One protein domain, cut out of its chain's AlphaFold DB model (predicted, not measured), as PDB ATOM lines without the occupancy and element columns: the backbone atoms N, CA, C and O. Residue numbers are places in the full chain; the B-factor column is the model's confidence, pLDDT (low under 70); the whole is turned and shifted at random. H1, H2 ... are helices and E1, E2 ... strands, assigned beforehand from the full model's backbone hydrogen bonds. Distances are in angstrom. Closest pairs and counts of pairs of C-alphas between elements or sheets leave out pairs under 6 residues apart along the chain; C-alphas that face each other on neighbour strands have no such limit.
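Overview. This is residues 104 to 112 and 146 to 236 of the 269 residues of an uncharacterized protein of Teratosphaeria nubilosa (UniProt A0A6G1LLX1). With little regular structure, a small sheet of E1, E2 and E3 has short helix H1 over one face; hairpin E4-E5 lies toward one end, loop residues 171 to 180 toward the other. The 100 printed residues hold E1, H1, E2, E3, E4, E5 in order, mostly strand; both sheets, E1 - E2 - E3 and E4 - E5, are antiparallel. The whole is compact, radius of gyration of the C-alphas 14.0 A, spans 46 by 27 by 26 A.

Along the chain. E1, residues 157 to 159, begins at C-alpha (150.836, 141.529, 186.106). H1 is residues 185 to 189. E2, 199 to 204, spans 16.3 A; E3 is 210 to 214; E4, 222 to 227, spans 15.8 A. E5, 230 to 235, spans 16.4 A, ending at C-alpha (171.841, 139.783, 192.307).

Arrangement. Within hydrogen-bond range are N 158 and O 203 of E1 and E2, 2.9 A, N 202 and O 211 of hairpin E2-E3, 2.9 A, and N 225 and O 232 of E4-E5, 2.8 A. H1, its O i to N i+4 pair within range, is on the three-stranded sheet, height 9.1 A; its closest C-alphas to E2 are Phe 187 and Val 201, 6.6 A. E3 and E4 are apart.

Size, cuts and confidence. Residues 113 to 145 are cut out, a 28.8 A gap between C-alphas 112 and 146. E1 to H1 is a long link. Residues 104 to 112 and 168 to 182 have pLDDT under 70.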
ATOM      1  N   SER A 104     149.500 130.309 179.518       42.00
ATOM      2  CA  SER A 104     149.398 131.755 179.700       42.00
ATOM      3  C   SER A 104     148.250 132.169 180.612       42.00
ATOM      4  O   SER A 104     148.246 133.301 181.079       42.00
ATOM      5  N   ASP A 105     147.305 131.277 180.906       42.91
ATOM      6  CA  ASP A 105     145.968 131.695 181.311       42.91
ATOM      7  C   ASP A 105     145.228 130.607 182.106       42.91
ATOM      8  O   ASP A 105     144.113 130.212 181.769       42.91
ATOM      9  N   ILE A 106     145.830 130.089 183.180       49.41
ATOM     10  CA  ILE A 106     144.987 129.522 184.238       49.41
ATOM     11  C   ILE A 106     144.376 130.722 184.948       49.41
ATOM     12  O   ILE A 106     145.081 131.442 185.642       49.41
ATOM     13  N   TYR A 107     143.086 130.957 184.739       52.16
ATOM     14  CA  TYR A 107     142.334 131.963 185.473       52.16
ATOM     15  C   TYR A 107     141.617 131.279 186.620       52.16
ATOM     16  O   TYR A 107     140.773 130.416 186.400       52.16
ATOM     17  N   VAL A 108     141.918 131.700 187.839       51.72
ATOM     18  CA  VAL A 108     140.998 131.487 188.949       51.72
ATOM     19  C   VAL A 108     140.535 132.867 189.386       51.72
ATOM     20  O   VAL A 108     141.272 133.621 190.023       51.72
ATOM     21  N   SER A 109     139.342 133.243 188.931       43.00
ATOM     22  CA  SER A 109     138.657 134.446 189.383       43.00
ATOM     23  C   SER A 109     137.783 134.088 190.571       43.00
ATOM     24  O   SER A 109     136.938 133.206 190.503       43.00
ATOM     25  N   GLY A 110     137.948 134.833 191.652       40.03
ATOM     26  CA  GLY A 110     137.107 134.741 192.836       40.03
ATOM     27  C   GLY A 110     135.689 135.289 192.705       40.03
ATOM     28  O   GLY A 110     135.010 135.470 193.710       40.03
ATOM     29  N   ALA A 111     135.271 135.640 191.495       39.59
ATOM     30  CA  ALA A 111     133.959 136.188 191.212       39.59
ATOM     31  C   ALA A 111     133.233 135.227 190.273       39.59
ATOM     32  O   ALA A 111     133.827 134.753 189.305       39.59
ATOM     33  N   LYS A 112     131.977 134.951 190.643       37.12
ATOM     34  CA  LYS A 112     130.965 134.109 189.994       37.12
ATOM     35  C   LYS A 112     131.236 133.775 188.528       37.12
ATOM     36  O   LYS A 112     131.445 134.659 187.701       37.12
ATOM     37  N   TYR A 146     154.018 149.460 200.444       91.62
ATOM     38  CA  TYR A 146     154.147 148.232 199.675       91.62
ATOM     39  C   TYR A 146     154.240 148.548 198.180       91.62
ATOM     40  O   TYR A 146     153.376 149.243 197.645       91.62
ATOM     41  N   GLU A 147     155.246 147.995 197.520       93.62
ATOM     42  CA  GLU A 147     155.509 148.138 196.098       93.62
ATOM     43  C   GLU A 147     155.508 146.749 195.441       93.62
ATOM     44  O   GLU A 147     156.341 145.901 195.773       93.62
ATOM     45  N   PRO A 148     154.556 146.467 194.537       93.31
ATOM     46  CA  PRO A 148     154.530 145.199 193.829       93.31
ATOM     47  C   PRO A 148     155.602 145.163 192.730       93.31
ATOM     48  O   PRO A 148     155.891 146.170 192.085       93.31
ATOM     49  N   LEU A 149     156.161 143.980 192.475       94.50
ATOM     50  CA  LEU A 149     157.220 143.806 191.483       94.50
ATOM     51  C   LEU A 149     156.643 143.543 190.086       94.50
ATOM     52  O   LEU A 149     156.182 142.439 189.797       94.50
ATOM     53  N   PHE A 150     156.714 144.538 189.205       94.31
ATOM     54  CA  PHE A 150     156.362 144.390 187.791       94.31
ATOM     55  C   PHE A 150     157.519 143.763 187.007       94.31
ATOM     56  O   PHE A 150     158.647 144.250 187.052       94.31
ATOM     57  N   LEU A 151     157.237 142.693 186.262       89.50
ATOM     58  CA  LEU A 151     158.235 142.003 185.427       89.50
ATOM     59  C   LEU A 151     158.222 142.473 183.964       89.50
ATOM     60  O   LEU A 151     159.107 142.109 183.192       89.50
ATOM     61  N   ALA A 152     157.212 143.258 183.582       88.69
ATOM     62  CA  ALA A 152     157.066 143.872 182.270       88.69
ATOM     63  C   ALA A 152     156.337 145.219 182.390       88.69
ATOM     64  O   ALA A 152     155.353 145.340 183.126       88.69
ATOM     65  N   GLU A 153     156.812 146.219 181.648       88.50
ATOM     66  CA  GLU A 153     156.224 147.560 181.618       88.50
ATOM     67  C   GLU A 153     154.825 147.562 180.987       88.50
ATOM     68  O   GLU A 153     154.524 146.765 180.099       88.50
ATOM     69  N   GLY A 154     153.957 148.468 181.449       89.12
ATOM     70  CA  GLY A 154     152.606 148.632 180.900       89.12
ATOM     71  C   GLY A 154     151.647 147.470 181.186       89.12
ATOM     72  O   GLY A 154     150.595 147.382 180.558       89.12
ATOM     73  N   THR A 155     151.989 146.578 182.120       90.81
ATOM     74  CA  THR A 155     151.152 145.430 182.486       90.81
ATOM     75  C   THR A 155     150.559 145.580 183.885       90.81
ATOM     76  O   THR A 155     151.118 146.251 184.745       90.81
ATOM     77  N   ASN A 156     149.436 144.901 184.130       91.94
ATOM     78  CA  ASN A 156     148.848 144.755 185.469       91.94
ATOM     79  C   ASN A 156     149.337 143.485 186.185       91.94
ATOM     80  O   ASN A 156     148.795 143.113 187.225       91.94
ATOM     81  N   TRP A 157     150.315 142.790 185.602       93.00
ATOM     82  CA  TRP A 157     150.836 141.529 186.106       93.00
ATOM     83  C   TRP A 157     152.099 141.783 186.916       93.00
ATOM     84  O   TRP A 157     153.067 142.375 186.435       93.00
ATOM     85  N   VAL A 158     152.076 141.322 188.156       94.50
ATOM     86  CA  VAL A 158     153.175 141.456 189.107       94.50
ATOM     87  C   VAL A 158     153.598 140.073 189.576       94.50
ATOM     88  O   VAL A 158     152.805 139.131 189.529       94.50
ATOM     89  N   LEU A 159     154.841 139.927 190.023       95.50
ATOM     90  CA  LEU A 159     155.277 138.687 190.655       95.50
ATOM     91  C   LEU A 159     154.403 138.414 191.886       95.50
ATOM     92  O   LEU A 159     154.156 139.318 192.688       95.50
ATOM     93  N   PHE A 160     153.937 137.176 192.031       94.62
ATOM     94  CA  PHE A 160     153.175 136.773 193.203       94.62
ATOM     95  C   PHE A 160     154.012 136.913 194.478       94.62
ATOM     96  O   PHE A 160     155.191 136.556 194.510       94.62
ATOM     97  N   ASP A 161     153.385 137.440 195.527       94.25
ATOM     98  CA  ASP A 161     154.006 137.665 196.825       94.25
ATOM     99  C   ASP A 161     153.368 136.745 197.882       94.25
ATOM    100  O   ASP A 161     152.255 137.024 198.349       94.25
ATOM    101  N   PRO A 162     154.058 135.669 198.308       91.19
ATOM    102  CA  PRO A 162     153.537 134.729 199.293       91.19
ATOM    103  C   PRO A 162     153.280 135.385 200.656       91.19
ATOM    104  O   PRO A 162     152.434 134.910 201.408       91.19
ATOM    105  N   THR A 163     153.923 136.519 200.972       89.75
ATOM    106  CA  THR A 163     153.675 137.251 202.227       89.75
ATOM    107  C   THR A 163     152.323 137.964 202.237       89.75
ATOM    108  O   THR A 163     151.769 138.243 203.302       89.75
ATOM    109  N   LYS A 164     151.769 138.256 201.053       87.50
ATOM    110  CA  LYS A 164     150.395 138.748 200.884       87.50
ATOM    111  C   LYS A 164     149.406 137.600 200.722       87.50
ATOM    112  O   LYS A 164     148.256 137.725 201.151       87.50
ATOM    113  N   GLY A 165     149.874 136.484 200.169       84.00
ATOM    114  CA  GLY A 165     149.081 135.296 199.898       84.00
ATOM    115  C   GLY A 165     148.047 135.527 198.797       84.00
ATOM    116  O   GLY A 165     147.996 136.576 198.152       84.00
ATOM    117  N   TYR A 166     147.196 134.527 198.585       81.94
ATOM    118  CA  TYR A 166     146.134 134.606 197.586       81.94
ATOM    119  C   TYR A 166     145.023 135.567 198.015       81.94
ATOM    120  O   TYR A 166     144.794 135.759 199.221       81.94
ATOM    121  N   PRO A 167     144.289 136.139 197.043       73.94
ATOM    122  CA  PRO A 167     143.061 136.873 197.313       73.94
ATOM    123  C   PRO A 167     142.128 136.087 198.241       73.94
ATOM    124  O   PRO A 167     142.068 134.861 198.187       73.94
ATOM    125  N   SER A 168     141.373 136.797 199.080       65.81
ATOM    126  CA  SER A 168     140.435 136.195 200.042       65.81
ATOM    127  C   SER A 168     139.394 135.288 199.393       65.81
ATOM    128  O   SER A 168     138.877 134.399 200.047       65.81
ATOM    129  N   THR A 169     139.139 135.458 198.100       61.50
ATOM    130  CA  THR A 169     138.264 134.592 197.312       61.50
ATOM    131  C   THR A 169     138.777 133.156 197.149       61.50
ATOM    132  O   THR A 169     138.021 132.287 196.739       61.50
ATOM    133  N   PHE A 170     140.050 132.900 197.460       58.88
ATOM    134  CA  PHE A 170     140.644 131.560 197.531       58.88
ATOM    135  C   PHE A 170     140.706 131.012 198.963       58.88
ATOM    136  O   PHE A 170     141.166 129.892 199.173       58.88
ATOM    137  N   LYS A 171     140.329 131.808 199.974       52.38
ATOM    138  CA  LYS A 171     140.426 131.416 201.383       52.38
ATOM    139  C   LYS A 171     139.082 130.880 201.856       52.38
ATOM    140  O   LYS A 171     138.075 131.565 201.729       52.38
ATOM    141  N   ASN A 172     139.106 129.684 202.442       46.34
ATOM    142  CA  ASN A 172     137.983 129.057 203.141       46.34
ATOM    143  C   ASN A 172     137.361 130.038 204.137       46.34
ATOM    144  O   ASN A 172     137.901 130.270 205.219       46.34
ATOM    145  N   SER A 173     136.228 130.626 203.760       44.22
ATOM    146  CA  SER A 173     135.329 131.276 204.697       44.22
ATOM    147  C   SER A 173     134.570 130.178 205.422       44.22
ATOM    148  O   SER A 173     133.737 129.488 204.837       44.22
ATOM    149  N   ASN A 174     134.866 129.994 206.703       52.25
ATOM    150  CA  ASN A 174     133.966 129.259 207.574       52.25
ATOM    151  C   ASN A 174     132.578 129.932 207.502       52.25
ATOM    152  O   ASN A 174     132.459 131.104 207.858       52.25
ATOM    153  N   ASN A 175     131.574 129.159 207.072       49.12
ATOM    154  CA  ASN A 175     130.129 129.436 207.085       49.12
ATOM    155  C   ASN A 175     129.508 130.362 206.022       49.12
ATOM    156  O   ASN A 175     128.658 131.174 206.364       49.12
ATOM    157  N   GLU A 176     129.789 130.152 204.734       47.78
ATOM    158  CA  GLU A 176     128.705 130.183 203.732       47.78
ATOM    159  C   GLU A 176     129.115 129.451 202.449       47.78
ATOM    160  O   GLU A 176     130.287 129.415 202.075       47.78
ATOM    161  N   GLU A 177     128.134 128.804 201.829       48.47
ATOM    162  CA  GLU A 177     128.205 127.791 200.773       48.47
ATOM    163  C   GLU A 177     128.709 128.338 199.421       48.47
ATOM    164  O   GLU A 177     128.017 128.357 198.412       48.47
ATOM    165  N   THR A 178     129.962 128.779 199.380       43.50
ATOM    166  CA  THR A 178     130.754 128.850 198.150       43.50
ATOM    167  C   THR A 178     132.084 128.196 198.464       43.50
ATOM    168  O   THR A 178     132.838 128.706 199.289       43.50
ATOM    169  N   VAL A 179     132.340 127.030 197.868       45.22
ATOM    170  CA  VAL A 179     133.556 126.239 198.085       45.22
ATOM    171  C   VAL A 179     134.760 127.092 197.692       45.22
ATOM    172  O   VAL A 179     135.133 127.158 196.524       45.22
ATOM    173  N   ALA A 180     135.351 127.790 198.660       51.78
ATOM    174  CA  ALA A 180     136.624 128.448 198.464       51.78
ATOM    175  C   ALA A 180     137.633 127.350 198.140       51.78
ATOM    176  O   ALA A 180     137.864 126.422 198.915       51.78
ATOM    177  N   GLN A 181     138.155 127.399 196.928       60.25
ATOM    178  CA  GLN A 181     138.968 126.323 196.411       60.25
ATOM    179  C   GLN A 181     140.427 126.688 196.654       60.25
ATOM    180  O   GLN A 181     140.933 127.674 196.113       60.25
ATOM    181  N   ALA A 182     141.092 125.911 197.513       65.12
ATOM    182  CA  ALA A 182     142.514 126.080 197.781       65.12
ATOM    183  C   ALA A 182     143.284 126.075 196.449       65.12
ATOM    184  O   ALA A 182     143.042 125.182 195.636       65.12
ATOM    185  N   PRO A 183     144.189 127.044 196.209       71.44
ATOM    186  CA  PRO A 183     144.848 127.209 194.915       71.44
ATOM    187  C   PRO A 183     145.490 125.886 194.472       71.44
ATOM    188  O   PRO A 183     146.050 125.195 195.331       71.44
ATOM    189  N   PRO A 184     145.429 125.518 193.173       75.81
ATOM    190  CA  PRO A 184     145.930 124.225 192.714       75.81
ATOM    191  C   PRO A 184     147.378 124.005 193.159       75.81
ATOM    192  O   PRO A 184     148.179 124.942 193.143       75.81
ATOM    193  N   ALA A 185     147.739 122.769 193.517       81.12
ATOM    194  CA  ALA A 185     149.040 122.462 194.117       81.12
ATOM    195  C   ALA A 185     150.232 122.913 193.252       81.12
ATOM    196  O   ALA A 185     151.279 123.282 193.784       81.12
ATOM    197  N   ILE A 186     150.076 122.964 191.923       80.00
ATOM    198  CA  ILE A 186     151.104 123.530 191.044       80.00
ATOM    199  C   ILE A 186     151.413 125.002 191.350       80.00
ATOM    200  O   ILE A 186     152.580 125.380 191.316       80.00
ATOM    201  N   PHE A 187     150.418 125.829 191.673       85.31
ATOM    202  CA  PHE A 187     150.672 127.216 192.060       85.31
ATOM    203  C   PHE A 187     151.456 127.264 193.356       85.31
ATOM    204  O   PHE A 187     152.467 127.955 193.409       85.31
ATOM    205  N   GLN A 188     151.061 126.439 194.329       85.62
ATOM    206  CA  GLN A 188     151.721 126.351 195.629       85.62
ATOM    207  C   GLN A 188     153.211 126.027 195.513       85.62
ATOM    208  O   GLN A 188     154.041 126.644 196.176       85.62
ATOM    209  N   ARG A 189     153.577 125.133 194.586       86.62
ATOM    210  CA  ARG A 189     154.982 124.786 194.311       86.62
ATOM    211  C   ARG A 189     155.818 125.958 193.790       86.62
ATOM    212  O   ARG A 189     157.020 125.980 194.027       86.62
ATOM    213  N   PHE A 190     155.208 126.915 193.090       89.38
ATOM    214  CA  PHE A 190     155.897 128.046 192.457       89.38
ATOM    215  C   PHE A 190     155.585 129.405 193.113       89.38
ATOM    216  O   PHE A 190     155.937 130.443 192.552       89.38
ATOM    217  N   GLU A 191     154.953 129.424 194.294       91.19
ATOM    218  CA  GLU A 191     154.617 130.653 195.036       91.19
ATOM    219  C   GLU A 191     155.843 131.489 195.388       91.19
ATOM    220  O   GLU A 191     155.833 132.714 195.270       91.19
ATOM    221  N   THR A 192     156.897 130.813 195.840       93.31
ATOM    222  CA  THR A 192     158.173 131.443 196.162       93.31
ATOM    223  C   THR A 192     159.123 131.201 195.006       93.31
ATOM    224  O   THR A 192     159.482 130.062 194.702       93.31
ATOM    225  N   TYR A 193     159.547 132.279 194.355       93.06
ATOM    226  CA  TYR A 193     160.552 132.183 193.314       93.06
ATOM    227  C   TYR A 193     161.900 131.764 193.908       93.06
ATOM    228  O   TYR A 193     162.403 132.397 194.837       93.06
ATOM    229  N   GLN A 194     162.501 130.732 193.320       90.19
ATOM    230  CA  GLN A 194     163.886 130.353 193.562       90.19
ATOM    231  C   GLN A 194     164.697 130.508 192.269       90.19
ATOM    232  O   GLN A 194     164.174 130.233 191.181       90.19
ATOM    233  N   PRO A 195     165.974 130.932 192.357       89.19
ATOM    234  CA  PRO A 195     166.852 130.969 191.197       89.19
ATOM    235  C   PRO A 195     166.895 129.605 190.498       89.19
ATOM    236  O   PRO A 195     167.213 128.596 191.118       89.19
ATOM    237  N   GLY A 196     166.598 129.582 189.199       85.31
ATOM    238  CA  GLY A 196     166.563 128.347 188.407       85.31
ATOM    239  C   GLY A 196     165.170 127.740 188.227       85.31
ATOM    240  O   GLY A 196     165.026 126.825 187.418       85.31
ATOM    241  N   ASN A 197     164.133 128.279 188.879       88.56
ATOM    242  CA  ASN A 197     162.758 127.886 188.586       88.56
ATOM    243  C   ASN A 197     162.448 128.109 187.101       88.56
ATOM    244  O   ASN A 197     162.651 129.205 186.573       88.56
ATOM    245  N   ALA A 198     161.899 127.091 186.435       87.38
ATOM    246  CA  ALA A 198     161.450 127.203 185.046       87.38
ATOM    247  C   ALA A 198     160.171 128.046 184.908       87.38
ATOM    248  O   ALA A 198     159.878 128.574 183.831       87.38
ATOM    249  N   ARG A 199     159.398 128.156 185.995       89.94
ATOM    250  CA  ARG A 199     158.116 128.860 186.045       89.94
ATOM    251  C   ARG A 199     157.998 129.749 187.278       89.94
ATOM    252  O   ARG A 199     158.614 129.495 188.309       89.94
ATOM    253  N   ILE A 200     157.148 130.758 187.157       92.62
ATOM    254  CA  ILE A 200     156.774 131.701 188.207       92.62
ATOM    255  C   ILE A 200     155.264 131.859 188.271       92.62
ATOM    256  O   ILE A 200     154.563 131.682 187.272       92.62
ATOM    257  N   VAL A 201     154.780 132.256 189.441       92.88
ATOM    258  CA  VAL A 201     153.399 132.690 189.622       92.88
ATOM    259  C   VAL A 201     153.329 134.211 189.477       92.88
ATOM    260  O   VAL A 201     154.076 134.947 190.121       92.88
ATOM    261  N   GLU A 202     152.428 134.689 188.625       93.00
ATOM    262  CA  GLU A 202     152.102 136.108 188.481       93.00
ATOM    263  C   GLU A 202     150.684 136.376 188.990       93.00
ATOM    264  O   GLU A 202     149.777 135.557 188.838       93.00
ATOM    265  N   PHE A 203     150.489 137.558 189.561       91.06
ATOM    266  CA  PHE A 203     149.223 138.055 190.068       91.06
ATOM    267  C   PHE A 203     148.781 139.288 189.280       91.06
ATOM    268  O   PHE A 203     149.582 140.182 189.012       91.06
ATOM    269  N   ASN A 204     147.502 139.358 188.923       90.50
ATOM    270  CA  ASN A 204     146.919 140.521 188.274       90.50
ATOM    271  C   ASN A 204     146.356 141.483 189.323       90.50
ATOM    272  O   ASN A 204     145.409 141.159 190.044       90.50
ATOM    273  N   THR A 205     146.901 142.692 189.387       88.31
ATOM    274  CA  THR A 205     146.509 143.698 190.383       88.31
ATOM    275  C   THR A 205     145.092 144.240 190.181       88.31
ATOM    276  O   THR A 205     144.485 144.701 191.148       88.31
ATOM    277  N   VAL A 206     144.549 144.147 188.962       85.88
ATOM    278  CA  VAL A 206     143.213 144.640 188.599       85.88
ATOM    279  C   VAL A 206     142.170 143.536 188.744       85.88
ATOM    280  O   VAL A 206     141.241 143.669 189.535       85.88
ATOM    281  N   SER A 207     142.333 142.424 188.021       82.00
ATOM    282  CA  SER A 207     141.342 141.336 187.998       82.00
ATOM    283  C   SER A 207     141.449 140.371 189.177       82.00
ATOM    284  O   SER A 207     140.588 139.510 189.336       82.00
ATOM    285  N   ARG A 208     142.505 140.486 189.997       81.94
ATOM    286  CA  ARG A 208     142.820 139.562 191.101       81.94
ATOM    287  C   ARG A 208     143.077 138.116 190.651       81.94
ATOM    288  O   ARG A 208     143.069 137.215 191.483       81.94
ATOM    289  N   ALA A 209     143.326 137.893 189.361       81.94
ATOM    290  CA  ALA A 209     143.676 136.583 188.821       81.94
ATOM    291  C   ALA A 209     145.125 136.195 189.155       81.94
ATOM    292  O   ALA A 209     145.982 137.055 189.358       81.94
ATOM    293  N   VAL A 210     145.409 134.895 189.158       85.88
ATOM    294  CA  VAL A 210     146.753 134.332 189.344       85.88
ATOM    295  C   VAL A 210     147.057 133.423 188.164       85.88
ATOM    296  O   VAL A 210     146.198 132.625 187.818       85.88
ATOM    297  N   ARG A 211     148.251 133.502 187.570       88.00
ATOM    298  CA  ARG A 211     148.671 132.642 186.450       88.00
ATOM    299  C   ARG A 211     150.071 132.077 186.649       88.00
ATOM    300  O   ARG A 211     150.872 132.649 187.381       88.00
ATOM    301  N   LEU A 212     150.373 130.986 185.952       88.31
ATOM    302  CA  LEU A 212     151.693 130.359 185.954       88.31
ATOM    303  C   LEU A 212     152.398 130.625 184.621       88.31
ATOM    304  O   LEU A 212     151.930 130.189 183.579       88.31
ATOM    305  N   ARG A 213     153.541 131.304 184.636       87.44
ATOM    306  CA  ARG A 213     154.270 131.717 183.428       87.44
ATOM    307  C   ARG A 213     155.693 131.172 183.443       87.44
ATOM    308  O   ARG A 213     156.256 130.958 184.510       87.44
ATOM    309  N   SER A 214     156.297 130.971 182.274       88.75
ATOM    310  CA  SER A 214     157.741 130.716 182.179       88.75
ATOM    311  C   SER A 214     158.541 131.875 182.776       88.75
ATOM    312  O   SER A 214     158.177 133.040 182.602       88.75
ATOM    313  N   THR A 215     159.638 131.557 183.455       89.88
ATOM    314  CA  THR A 215     160.473 132.560 184.122       89.88
ATOM    315  C   THR A 215     161.055 133.553 183.106       89.88
ATOM    316  O   THR A 215     161.764 133.139 182.185       89.88
ATOM    317  N   PRO A 216     160.777 134.864 183.237       90.12
ATOM    318  CA  PRO A 216     161.303 135.872 182.326       90.12
ATOM    319  C   PRO A 216     162.803 136.093 182.546       90.12
ATOM    320  O   PRO A 216     163.315 135.948 183.656       90.12
ATOM    321  N   ALA A 217     163.499 136.536 181.494       87.88
ATOM    322  CA  ALA A 217     164.951 136.744 181.498       87.88
ATOM    323  C   ALA A 217     165.448 137.653 182.640       87.88
ATOM    324  O   ALA A 217     166.542 137.445 183.152       87.88
ATOM    325  N   VAL A 218     164.632 138.618 183.082       87.94
ATOM    326  CA  VAL A 218     164.960 139.543 184.183       87.94
ATOM    327  C   VAL A 218     165.196 138.843 185.528       87.94
ATOM    328  O   VAL A 218     165.891 139.401 186.380       87.94
ATOM    329  N   LEU A 219     164.645 137.640 185.715       89.62
ATOM    330  CA  LEU A 219     164.807 136.832 186.925       89.62
ATOM    331  C   LEU A 219     165.867 135.735 186.773       89.62
ATOM    332  O   LEU A 219     166.347 135.216 187.780       89.62
ATOM    333  N   VAL A 220     166.267 135.390 185.546       85.06
ATOM    334  CA  VAL A 220     167.242 134.319 185.295       85.06
ATOM    335  C   VAL A 220     168.559 134.635 186.012       85.06
ATOM    336  O   VAL A 220     169.132 135.706 185.835       85.06
ATOM    337  N   ALA A 221     169.028 133.691 186.838       81.44
ATOM    338  CA  ALA A 221     170.223 133.817 187.685       81.44
ATOM    339  C   ALA A 221     170.193 134.957 188.729       81.44
ATOM    340  O   ALA A 221     171.231 135.307 189.293       81.44
ATOM    341  N   ARG A 222     169.013 135.507 189.024       88.81
ATOM    342  CA  ARG A 222     168.781 136.433 190.136       88.81
ATOM    343  C   ARG A 222     167.949 135.765 191.221       88.81
ATOM    344  O   ARG A 222     167.277 134.770 190.964       88.81
ATOM    345  N   GLU A 223     167.998 136.317 192.422       92.25
ATOM    346  CA  GLU A 223     167.165 135.919 193.555       92.25
ATOM    347  C   GLU A 223     166.082 136.982 193.779       92.25
ATOM    348  O   GLU A 223     166.259 138.153 193.442       92.25
ATOM    349  N   VAL A 224     164.936 136.576 194.326       94.38
ATOM    350  CA  VAL A 224     163.895 137.507 194.770       94.38
ATOM    351  C   VAL A 224     163.789 137.425 196.282       94.38
ATOM    352  O   VAL A 224     163.565 136.353 196.838       94.38
ATOM    353  N   ARG A 225     163.917 138.572 196.951       94.00
ATOM    354  CA  ARG A 225     163.653 138.703 198.383       94.00
ATOM    355  C   ARG A 225     162.253 139.226 198.606       94.00
ATOM    356  O   ARG A 225     161.887 140.275 198.081       94.00
ATOM    357  N   TYR A 226     161.500 138.512 199.424       93.56
ATOM    358  CA  TYR A 226     160.159 138.901 199.823       93.56
ATOM    359  C   TYR A 226     160.239 139.710 201.117       93.56
ATOM    360  O   TYR A 226     160.492 139.170 202.192       93.56
ATOM    361  N   GLU A 227     160.082 141.027 201.001       92.25
ATOM    362  CA  GLU A 227     160.141 141.959 202.126       92.25
ATOM    363  C   GLU A 227     158.751 142.516 202.449       92.25
ATOM    364  O   GLU A 227     157.833 142.475 201.634       92.25
ATOM    365  N   ARG A 228     158.592 143.147 203.622       89.06
ATOM    366  CA  ARG A 228     157.327 143.812 203.992       89.06
ATOM    367  C   ARG A 228     156.913 144.903 202.994       89.06
ATOM    368  O   ARG A 228     155.719 145.131 202.800       89.06
ATOM    369  N   SER A 229     157.894 145.576 202.389       91.06
ATOM    370  CA  SER A 229     157.687 146.574 201.333       91.06
ATOM    371  C   SER A 229     157.412 145.955 199.962       91.06
ATOM    372  O   SER A 229     157.168 146.704 199.033       91.06
ATOM    373  N   GLY A 230     157.458 144.631 199.822       92.62
ATOM    374  CA  GLY A 230     157.219 143.908 198.577       92.62
ATOM    375  C   GLY A 230     158.438 143.157 198.039       92.62
ATOM    376  O   GLY A 230     159.535 143.270 198.600       92.62
ATOM    377  N   PRO A 231     158.245 142.349 196.981       94.88
ATOM    378  CA  PRO A 231     159.301 141.542 196.387       94.88
ATOM    379  C   PRO A 231     160.363 142.415 195.714       94.88
ATOM    380  O   PRO A 231     160.042 143.357 194.991       94.88
ATOM    381  N   LYS A 232     161.639 142.073 195.898       93.69
ATOM    382  CA  LYS A 232     162.772 142.770 195.279       93.69
ATOM    383  C   LYS A 232     163.720 141.796 194.614       93.69
ATOM    384  O   LYS A 232     164.119 140.801 195.215       93.69
ATOM    385  N   VAL A 233     164.120 142.123 193.393       92.31
ATOM    386  CA  VAL A 233     165.151 141.377 192.675       92.31
ATOM    387  C   VAL A 233     166.516 141.752 193.245       92.31
ATOM    388  O   VAL A 233     166.851 142.933 193.344       92.31
ATOM    389  N   VAL A 234     167.307 140.750 193.610       91.31
ATOM    390  CA  VAL A 234     168.676 140.904 194.092       91.31
ATOM    391  C   VAL A 234     169.618 140.040 193.259       91.31
ATOM    392  O   VAL A 234     169.277 138.933 192.836       91.31
ATOM    393  N   ASP A 235     170.818 140.553 193.006       86.75
ATOM    394  CA  ASP A 235     171.841 139.783 192.307       86.75
ATOM    395  C   ASP A 235     172.370 138.668 193.215       86.75
ATOM    396  O   ASP A 235     172.677 138.890 194.391       86.75
ATOM    397  N   VAL A 236     172.515 137.465 192.652       77.06
ATOM    398  CA  VAL A 236     173.150 136.341 193.343       77.06
ATOM    399  C   VAL A 236     174.639 136.650 193.441       77.06
ATOM    400  O   VAL A 236     175.407 136.429 192.505       77.06
TER     401      VAL A 236